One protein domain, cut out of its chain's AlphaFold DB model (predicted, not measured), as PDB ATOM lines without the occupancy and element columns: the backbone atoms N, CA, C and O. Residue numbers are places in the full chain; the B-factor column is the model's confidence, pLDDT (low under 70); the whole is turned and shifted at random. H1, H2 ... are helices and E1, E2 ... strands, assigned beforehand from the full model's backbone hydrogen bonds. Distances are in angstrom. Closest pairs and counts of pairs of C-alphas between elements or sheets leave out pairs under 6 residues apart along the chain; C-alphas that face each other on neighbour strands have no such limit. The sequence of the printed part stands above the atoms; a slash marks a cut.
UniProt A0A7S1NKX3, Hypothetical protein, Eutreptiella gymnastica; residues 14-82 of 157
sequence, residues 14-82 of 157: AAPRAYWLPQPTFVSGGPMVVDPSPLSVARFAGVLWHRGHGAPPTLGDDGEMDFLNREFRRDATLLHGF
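Overview. This is residues 14 to 82 of the 157 residues of the protein "Hypothetical protein" of Eutreptiella gymnastica (UniProt A0A7S1NKX3). A short pair of parallel strands, E1 and E2, stands at one side of a small body of loops with helix H2 in its middle, and the longer helix H1 with the link after it makes a wide, open loop that reaches out beyond H2. Residues 36 to 42 and 49 to 60 stick out from the rest, and H1 comes near H2 only at a point. The printed part has 69 residues, with two named strands and two named helices in the order E1, H1, H2, E2; the sheet has the order E1, E2 and is parallel, and the class is mixed, helices and strands, though under half of the residues are in named elements. The whole is compact, with a radius of gyration of the C-alphas of 12.7 A, and spans 37 by 32 by 18 A.

Along the chain. E1 is residues 14 to 16, beginning at C-alpha 14 at (78.676, 81.548, 54.984). E2 is residues 77 to 79 and ends at C-alpha 79 at (75.712, 83.358, 49.367). H2 is residues 64 to 72, 11.6 A from first to last C-alpha. H1 is residues 38 to 51, 20.1 A long, beginning at C-alpha 38 at (84.753, 79.313, 70.448).

Arrangement. E1 and E2 are parallel neighbours, with 32 degrees between their directions. C-alphas 14 and 77, which face each other, are 4.4 A apart. N 15 and O 77, 3.0 A apart, and N 79 and O 15, 2.8 A apart, are within hydrogen-bond range. E1, H1, H2 and E2 form a strand-helix-strand unit, two parallel neighbour strands with helices between them along the chain, and its crossover is right-handed. H2 is apart from E1, and H1 is apart from E2. H1 and H2 are close but not clearly touching: their closest C-alphas, those of Val 47 and Glu 71, are 7.8 A apart. They run opposite ways at a steep tilt of 65 degrees. In H2 every O i to N i+4 pair is within hydrogen-bond range; in H1, 9 of 10 are.

Size, cuts and confidence. The two C-alphas farthest apart are those of Gly 54 and Phe 82, 38.2 A. Without the stretches that stand free, the body has 50 residues and spans 31 by 24 by 18 A. The links E1 to H1, 21 residues, and H1 to H2, 12 residues, are long, and that from H2 to E2, 4 residues, is tight. The printed part has no cut. The mean pLDDT of the printed part is 76.6; residues 28 to 29 and 49 to 62 are under 70, and of these 49 to 51 belong to H1.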
ATOM      1  N   ALA A  14      79.323  81.017  56.174       87.31
ATOM      2  CA  ALA A  14      78.676  81.548  54.984       87.31
ATOM      3  C   ALA A  14      79.612  81.419  53.780       87.31
ATOM      4  O   ALA A  14      80.776  81.820  53.839       87.31
ATOM      5  N   ALA A  15      79.105  80.868  52.682       88.81
ATOM      6  CA  ALA A  15      79.910  80.587  51.500       88.81
ATOM      7  C   ALA A  15      79.098  80.744  50.202       88.81
ATOM      8  O   ALA A  15      77.892  80.476  50.191       88.81
ATOM      9  N   PRO A  16      79.725  81.168  49.091       89.06
ATOM     10  CA  PRO A  16      79.081  81.245  47.784       89.06
ATOM     11  C   PRO A  16      78.560  79.890  47.322       89.06
ATOM     12  O   PRO A  16      79.149  78.849  47.591       89.06
ATOM     13  N   ARG A  17      77.465  79.903  46.566       88.38
ATOM     14  CA  ARG A  17      76.942  78.708  45.903       88.38
ATOM     15  C   ARG A  17      77.942  78.133  44.896       88.38
ATOM     16  O   ARG A  17      78.374  78.849  43.994       88.38
ATOM     17  N   ALA A  18      78.218  76.829  44.985       88.56
ATOM     18  CA  ALA A  18      78.963  76.086  43.968       88.56
ATOM     19  C   ALA A  18      78.028  75.750  42.804       88.56
ATOM     20  O   ALA A  18      77.531  74.634  42.683       88.56
ATOM     21  N   TYR A  19      77.710  76.749  41.983       87.81
ATOM     22  CA  TYR A  19      76.674  76.662  40.946       87.81
ATOM     23  C   TYR A  19      76.973  75.649  39.827       87.81
ATOM     24  O   TYR A  19      76.071  75.293  39.075       87.81
ATOM     25  N   TRP A  20      78.211  75.158  39.743       86.31
ATOM     26  CA  TRP A  20      78.634  74.105  38.819       86.31
ATOM     27  C   TRP A  20      78.379  72.680  39.343       86.31
ATOM     28  O   TRP A  20      78.634  71.715  38.627       86.31
ATOM     29  N   LEU A  21      77.888  72.535  40.579       86.31
ATOM     30  CA  LEU A  21      77.575  71.257  41.226       86.31
ATOM     31  C   LEU A  21      76.068  71.121  41.506       86.31
ATOM     32  O   LEU A  21      75.349  72.130  41.550       86.31
ATOM     33  N   PRO A  22      75.563  69.891  41.742       86.56
ATOM     34  CA  PRO A  22      74.197  69.678  42.207       86.56
ATOM     35  C   PRO A  22      73.898  70.493  43.464       86.56
ATOM     36  O   PRO A  22      74.701  70.569  44.390       86.56
ATOM     37  N   GLN A  23      72.736  71.133  43.506       85.44
ATOM     38  CA  GLN A  23      72.372  72.023  44.604       85.44
ATOM     39  C   GLN A  23      71.732  71.251  45.769       85.44
ATOM     40  O   GLN A  23      71.042  70.261  45.519       85.44
ATOM     41  N   PRO A  24      71.916  71.687  47.033       81.81
ATOM     42  CA  PRO A  24      72.495  72.963  47.482       81.81
ATOM     43  C   PRO A  24      73.973  72.863  47.929       81.81
ATOM     44  O   PRO A  24      74.270  72.948  49.118       81.81
ATOM     45  N   THR A  25      74.907  72.699  46.989       84.81
ATOM     46  CA  THR A  25      76.351  72.667  47.284       84.81
ATOM     47  C   THR A  25      76.923  74.087  47.365       84.81
ATOM     48  O   THR A  25      76.606  74.946  46.534       84.81
ATOM     49  N   PHE A  26      77.782  74.343  48.351       83.50
ATOM     50  CA  PHE A  26      78.521  75.597  48.505       83.50
ATOM     51  C   PHE A  26      80.009  75.427  48.174       83.50
ATOM     52  O   PHE A  26      80.555  74.325  48.192       83.50
ATOM     53  N   VAL A  27      80.662  76.529  47.810       73.44
ATOM     54  CA  VAL A  27      82.075  76.571  47.423       73.44
ATOM     55  C   VAL A  27      82.955  76.552  48.662       73.44
ATOM     56  O   VAL A  27      82.782  77.390  49.539       73.44
ATOM     57  N   SER A  28      83.963  75.679  48.675       64.38
ATOM     58  CA  SER A  28      84.990  75.647  49.726       64.38
ATOM     59  C   SER A  28      86.377  76.135  49.292       64.38
ATOM     60  O   SER A  28      87.258  76.273  50.131       64.38
ATOM     61  N   GLY A  29      86.590  76.411  48.002       62.69
ATOM     62  CA  GLY A  29      87.880  76.907  47.492       62.69
ATOM     63  C   GLY A  29      87.944  78.425  47.284       62.69
ATOM     64  O   GLY A  29      88.965  78.945  46.854       62.69
ATOM     65  N   GLY A  30      86.832  79.128  47.503       72.81
ATOM     66  CA  GLY A  30      86.690  80.572  47.313       72.81
ATOM     67  C   GLY A  30      86.551  81.313  48.649       72.81
ATOM     68  O   GLY A  30      86.742  80.715  49.705       72.81
ATOM     69  N   PRO A  31      86.200  82.609  48.635       79.50
ATOM     70  CA  PRO A  31      85.961  83.364  49.860       79.50
ATOM     71  C   PRO A  31      84.834  82.737  50.688       79.50
ATOM     72  O   PRO A  31      83.752  82.459  50.170       79.50
ATOM     73  N   MET A  32      85.086  82.564  51.983       85.62
ATOM     74  CA  MET A  32      84.124  82.096  52.979       85.62
ATOM     75  C   MET A  32      84.196  83.005  54.202       85.62
ATOM     76  O   MET A  32      85.256  83.544  54.523       85.62
ATOM     77  N   VAL A  33      83.072  83.154  54.892       85.44
ATOM     78  CA  VAL A  33      83.003  83.811  56.198       85.44
ATOM     79  C   VAL A  33      82.752  82.728  57.231       85.44
ATOM     80  O   VAL A  33      81.773  81.994  57.127       85.44
ATOM     81  N   VAL A  34      83.648  82.611  58.205       85.44
ATOM     82  CA  VAL A  34      83.549  81.630  59.289       85.44
ATOM     83  C   VAL A  34      83.262  82.378  60.579       85.44
ATOM     84  O   VAL A  34      83.899  83.396  60.848       85.44
ATOM     85  N   ASP A  35      82.313  81.878  61.369       85.88
ATOM     86  CA  ASP A  35      82.077  82.399  62.713       85.88
ATOM     87  C   ASP A  35      83.288  82.078  63.610       85.88
ATOM     88  O   ASP A  35      83.587  80.900  63.834       85.88
ATOM     89  N   PRO A  36      83.996  83.094  64.141       85.81
ATOM     90  CA  PRO A  36      85.177  82.877  64.964       85.81
ATOM     91  C   PRO A  36      84.836  82.491  66.413       85.81
ATOM     92  O   PRO A  36      85.749  82.377  67.233       85.81
ATOM     93  N   SER A  37      83.555  82.330  66.775       86.56
ATOM     94  CA  SER A  37      83.173  81.986  68.143       86.56
ATOM     95  C   SER A  37      83.832  80.675  68.613       86.56
ATOM     96  O   SER A  37      84.006  79.740  67.821       86.56
ATOM     97  N   PRO A  38      84.161  80.541  69.914       86.94
ATOM     98  CA  PRO A  38      84.753  79.313  70.448       86.94
ATOM     99  C   PRO A  38      83.923  78.058  70.154       86.94
ATOM    100  O   PRO A  38      84.484  76.982  69.965       86.94
ATOM    101  N   LEU A  39      82.594  78.195  70.084       84.75
ATOM    102  CA  LEU A  39      81.685  77.101  69.750       84.75
ATOM    103  C   LEU A  39      81.883  76.628  68.306       84.75
ATOM    104  O   LEU A  39      82.028  75.428  68.067       84.75
ATOM    105  N   SER A  40      81.921  77.562  67.356       83.25
ATOM    106  CA  SER A  40      82.167  77.255  65.947       83.25
ATOM    107  C   SER A  40      83.560  76.655  65.754       83.25
ATOM    108  O   SER A  40      83.683  75.597  65.137       83.25
ATOM    109  N   VAL A  41      84.596  77.223  66.379       83.94
ATOM    110  CA  VAL A  41      85.964  76.672  66.342       83.94
ATOM    111  C   VAL A  41      86.029  75.255  66.920       83.94
ATOM    112  O   VAL A  41      86.596  74.363  66.287       83.94
ATOM    113  N   ALA A  42      85.417  75.011  68.083       83.00
ATOM    114  CA  ALA A  42      85.372  73.684  68.695       83.00
ATOM    115  C   ALA A  42      84.641  72.668  67.808       83.00
ATOM    116  O   ALA A  42      85.059  71.513  67.726       83.00
ATOM    117  N   ARG A  43      83.592  73.095  67.094       82.00
ATOM    118  CA  ARG A  43      82.898  72.258  66.111       82.00
ATOM    119  C   ARG A  43      83.818  71.883  64.949       82.00
ATOM    120  O   ARG A  43      83.932  70.698  64.650       82.00
ATOM    121  N   PHE A  44      84.502  72.846  64.326       81.44
ATOM    122  CA  PHE A  44      85.474  72.555  63.261       81.44
ATOM    123  C   PHE A  44      86.571  71.595  63.744       81.44
ATOM    124  O   PHE A  44      86.831  70.582  63.095       81.44
ATOM    125  N   ALA A  45      87.160  71.864  64.913       79.75
ATOM    126  CA  ALA A  45      88.204  71.026  65.498       79.75
ATOM    127  C   ALA A  45      87.706  69.610  65.825       79.75
ATOM    128  O   ALA A  45      88.380  68.637  65.500       79.75
ATOM    129  N   GLY A  46      86.516  69.477  66.417       74.56
ATOM    130  CA  GLY A  46      85.923  68.187  66.762       74.56
ATOM    131  C   GLY A  46      85.659  67.320  65.532       74.56
ATOM    132  O   GLY A  46      86.016  66.144  65.519       74.56
ATOM    133  N   VAL A  47      85.107  67.902  64.465       72.56
ATOM    134  CA  VAL A  47      84.835  67.175  63.214       72.56
ATOM    135  C   VAL A  47      86.141  66.705  62.550       72.56
ATOM    136  O   VAL A  47      86.216  65.564  62.088       72.56
ATOM    137  N   LEU A  48      87.190  67.538  62.550       70.69
ATOM    138  CA  LEU A  48      88.515  67.157  62.043       70.69
ATOM    139  C   LEU A  48      89.172  66.063  62.909       70.69
ATOM    140  O   LEU A  48      89.718  65.095  62.380       70.69
ATOM    141  N   TRP A  49      89.075  66.175  64.236       66.50
ATOM    142  CA  TRP A  49      89.691  65.249  65.190       66.50
ATOM    143  C   TRP A  49      89.039  63.858  65.197       66.50
ATOM    144  O   TRP A  49      89.741  62.843  65.216       66.50
ATOM    145  N   HIS A  50      87.703  63.792  65.139       60.34
ATOM    146  CA  HIS A  50      86.955  62.531  65.131       60.34
ATOM    147  C   HIS A  50      87.188  61.700  63.862       60.34
ATOM    148  O   HIS A  50      87.135  60.472  63.924       60.34
ATOM    149  N   ARG A  51      87.504  62.331  62.724       58.97
ATOM    150  CA  ARG A  51      87.853  61.612  61.486       58.97
ATOM    151  C   ARG A  51      89.312  61.162  61.429       58.97
ATOM    152  O   ARG A  51      89.590  60.147  60.799       58.97
ATOM    153  N   GLY A  52      90.214  61.833  62.147       52.66
ATOM    154  CA  GLY A  52      91.623  61.435  62.252       52.66
ATOM    155  C   GLY A  52      91.873  60.089  62.955       52.66
ATOM    156  O   GLY A  52      92.993  59.595  62.907       52.66
ATOM    157  N   HIS A  53      90.855  59.483  63.585       48.31
ATOM    158  CA  HIS A  53      91.013  58.319  64.471       48.31
ATOM    159  C   HIS A  53      90.203  57.062  64.091       48.31
ATOM    160  O   HIS A  53      90.106  56.154  64.915       48.31
ATOM    161  N   GLY A  54      89.628  56.935  62.886       47.00
ATOM    162  CA  GLY A  54      88.907  55.679  62.598       47.00
ATOM    163  C   GLY A  54      88.293  55.433  61.227       47.00
ATOM    164  O   GLY A  54      87.770  54.342  61.019       47.00
ATOM    165  N   ALA A  55      88.352  56.369  60.282       49.72
ATOM    166  CA  ALA A  55      87.911  56.102  58.916       49.72
ATOM    167  C   ALA A  55      89.038  56.486  57.951       49.72
ATOM    168  O   ALA A  55      89.449  57.648  57.969       49.72
ATOM    169  N   PRO A  56      89.560  55.563  57.118       46.75
ATOM    170  CA  PRO A  56      90.369  55.989  55.982       46.75
ATOM    171  C   PRO A  56      89.537  56.987  55.161       46.75
ATOM    172  O   PRO A  56      88.311  56.822  55.113       46.75
ATOM    173  N   PRO A  57      90.148  58.017  54.543       51.44
ATOM    174  CA  PRO A  57      89.433  58.859  53.593       51.44
ATOM    175  C   PRO A  57      88.780  57.918  52.586       51.44
ATOM    176  O   PRO A  57      89.456  57.169  51.878       51.44
ATOM    177  N   THR A  58      87.453  57.842  52.622       47.94
ATOM    178  CA  THR A  58      86.712  57.028  51.673       47.94
ATOM    179  C   THR A  58      87.044  57.592  50.303       47.94
ATOM    180  O   THR A  58      86.875  58.791  50.103       47.94
ATOM    181  N   LEU A  59      87.566  56.751  49.405       42.59
ATOM    182  CA  LEU A  59      87.761  57.057  47.985       42.59
ATOM    183  C   LEU A  59      86.508  57.797  47.475       42.59
ATOM    184  O   LEU A  59      85.458  57.172  47.334       42.59
ATOM    185  N   GLY A  60      86.597  59.122  47.317       46.59
ATOM    186  CA  GLY A  60      85.451  60.005  47.066       46.59
ATOM    187  C   GLY A  60      85.434  61.330  47.846       46.59
ATOM    188  O   GLY A  60      84.595  62.168  47.539       46.59
ATOM    189  N   ASP A  61      86.324  61.530  48.826       52.12
ATOM    190  CA  ASP A  61      86.592  62.849  49.424       52.12
ATOM    191  C   ASP A  61      87.770  63.506  48.677       52.12
ATOM    192  O   ASP A  61      88.924  63.368  49.085       52.12
ATOM    193  N   ASP A  62      87.491  64.199  47.570       59.34
ATOM    194  CA  ASP A  62      88.491  64.771  46.653       59.34
ATOM    195  C   ASP A  62      89.034  66.142  47.124       59.34
ATOM    196  O   ASP A  62      89.781  66.810  46.405       59.34
ATOM    197  N   GLY A  63      88.699  66.575  48.348       72.06
ATOM    198  CA  GLY A  63      89.263  67.778  48.965       72.06
ATOM    199  C   GLY A  63      88.485  68.317  50.166       72.06
ATOM    200  O   GLY A  63      87.496  67.745  50.631       72.06
ATOM    201  N   GLU A  64      88.915  69.477  50.664       77.69
ATOM    202  CA  GLU A  64      88.270  70.188  51.774       77.69
ATOM    203  C   GLU A  64      86.818  70.590  51.458       77.69
ATOM    204  O   GLU A  64      85.986  70.712  52.358       77.69
ATOM    205  N   MET A  65      86.480  70.710  50.171       80.94
ATOM    206  CA  MET A  65      85.129  71.022  49.714       80.94
ATOM    207  C   MET A  65      84.097  69.950  50.019       80.94
ATOM    208  O   MET A  65      82.991  70.288  50.452       80.94
ATOM    209  N   ASP A  66      84.442  68.681  49.831       79.31
ATOM    210  CA  ASP A  66      83.525  67.575  50.108       79.31
ATOM    211  C   ASP A  66      83.297  67.443  51.609       79.31
ATOM    212  O   ASP A  66      82.167  67.253  52.071       79.31
ATOM    213  N   PHE A  67      84.361  67.664  52.385       79.81
ATOM    214  CA  PHE A  67      84.294  67.769  53.833       79.81
ATOM    215  C   PHE A  67      83.325  68.871  54.275       79.81
ATOM    216  O   PHE A  67      82.370  68.588  55.001       79.81
ATOM    217  N   LEU A  68      83.518  70.111  53.815       82.44
ATOM    218  CA  LEU A  68      82.672  71.221  54.246       82.44
ATOM    219  C   LEU A  68      81.210  71.017  53.829       82.44
ATOM    220  O   LEU A  68      80.302  71.228  54.636       82.44
ATOM    221  N   ASN A  69      80.955  70.543  52.609       83.94
ATOM    222  CA  ASN A  69      79.590  70.292  52.147       83.94
ATOM    223  C   ASN A  69      78.902  69.161  52.913       83.94
ATOM    224  O   ASN A  69      77.711  69.248  53.216       83.94
ATOM    225  N   ARG A  70      79.620  68.104  53.278       83.44
ATOM    226  CA  ARG A  70      79.040  67.026  54.077       83.44
ATOM    227  C   ARG A  70      78.686  67.479  55.490       83.44
ATOM    228  O   ARG A  70      77.592  67.182  55.963       83.44
ATOM    229  N   GLU A  71      79.603  68.180  56.147       83.56
ATOM    230  CA  GLU A  71      79.523  68.466  57.585       83.56
ATOM    231  C   GLU A  71      78.726  69.741  57.894       83.56
ATOM    232  O   GLU A  71      78.117  69.861  58.962       83.56
ATOM    233  N   PHE A  72      78.698  70.694  56.956       85.12
ATOM    234  CA  PHE A  72      78.135  72.022  57.189       85.12
ATOM    235  C   PHE A  72      77.018  72.428  56.221       85.12
ATOM    236  O   PHE A  72      76.370  73.428  56.511       85.12
ATOM    237  N   ARG A  73      76.681  71.695  55.137       85.62
ATOM    238  CA  ARG A  73      75.672  72.200  54.157       85.62
ATOM    239  C   ARG A  73      74.319  72.566  54.757       85.62
ATOM    240  O   ARG A  73      73.614  73.387  54.190       85.62
ATOM    241  N   ARG A  74      73.912  71.882  55.830       86.75
ATOM    242  CA  ARG A  74      72.600  72.096  56.462       86.75
ATOM    243  C   ARG A  74      72.574  73.359  57.308       86.75
ATOM    244  O   ARG A  74      71.514  73.952  57.453       86.75
ATOM    245  N   ASP A  75      73.738  73.750  57.806       85.81
ATOM    246  CA  ASP A  75      73.883  74.882  58.705       85.81
ATOM    247  C   ASP A  75      74.514  76.076  58.002       85.81
ATOM    248  O   ASP A  75      74.500  77.154  58.572       85.81
ATOM    249  N   ALA A  76      75.065  75.908  56.796       86.69
ATOM    250  CA  ALA A  76      75.736  76.946  56.032       86.69
ATOM    251  C   ALA A  76      74.757  77.989  55.475       86.69
ATOM    252  O   ALA A  76      73.711  77.663  54.913       86.69
ATOM    253  N   THR A  77      75.152  79.259  55.545       87.38
ATOM    254  CA  THR A  77      74.462  80.339  54.835       87.38
ATOM    255  C   THR A  77      74.961  80.423  53.402       87.38
ATOM    256  O   THR A  77      76.136  80.684  53.138       87.38
ATOM    257  N   LEU A  78      74.050  80.215  52.456       86.62
ATOM    258  CA  LEU A  78      74.392  80.191  51.043       86.62
ATOM    259  C   LEU A  78      74.380  81.602  50.452       86.62
ATOM    260  O   LEU A  78      73.329  82.228  50.315       86.62
ATOM    261  N   LEU A  79      75.554  82.084  50.058       86.25
ATOM    262  CA  LEU A  79      75.712  83.358  49.367       86.25
ATOM    263  C   LEU A  79      75.494  83.188  47.860       86.25
ATOM    264  O   LEU A  79      75.650  82.101  47.291       86.25
ATOM    265  N   HIS A  80      75.156  84.284  47.180       86.81
ATOM    266  CA  HIS A  80      75.022  84.276  45.724       86.81
ATOM    267  C   HIS A  80      76.346  83.872  45.057       86.81
ATOM    268  O   HIS A  80      77.415  84.301  45.488       86.81
ATOM    269  N   GLY A  81      76.297  83.130  43.946       87.19
ATOM    270  CA  GLY A  81      77.501  82.706  43.211       87.19
ATOM    271  C   GLY A  81      78.365  83.858  42.670       87.19
ATOM    272  O   GLY A  81      79.524  83.648  42.341       87.19
ATOM    273  N   PHE A  82      77.850  85.094  42.657       90.06
ATOM    274  CA  PHE A  82      78.618  86.290  42.277       90.06
ATOM    275  C   PHE A  82      79.672  86.677  43.325       90.06
ATOM    276  O   PHE A  82      80.584  87.439  43.013       90.06
TER     277      PHE A  82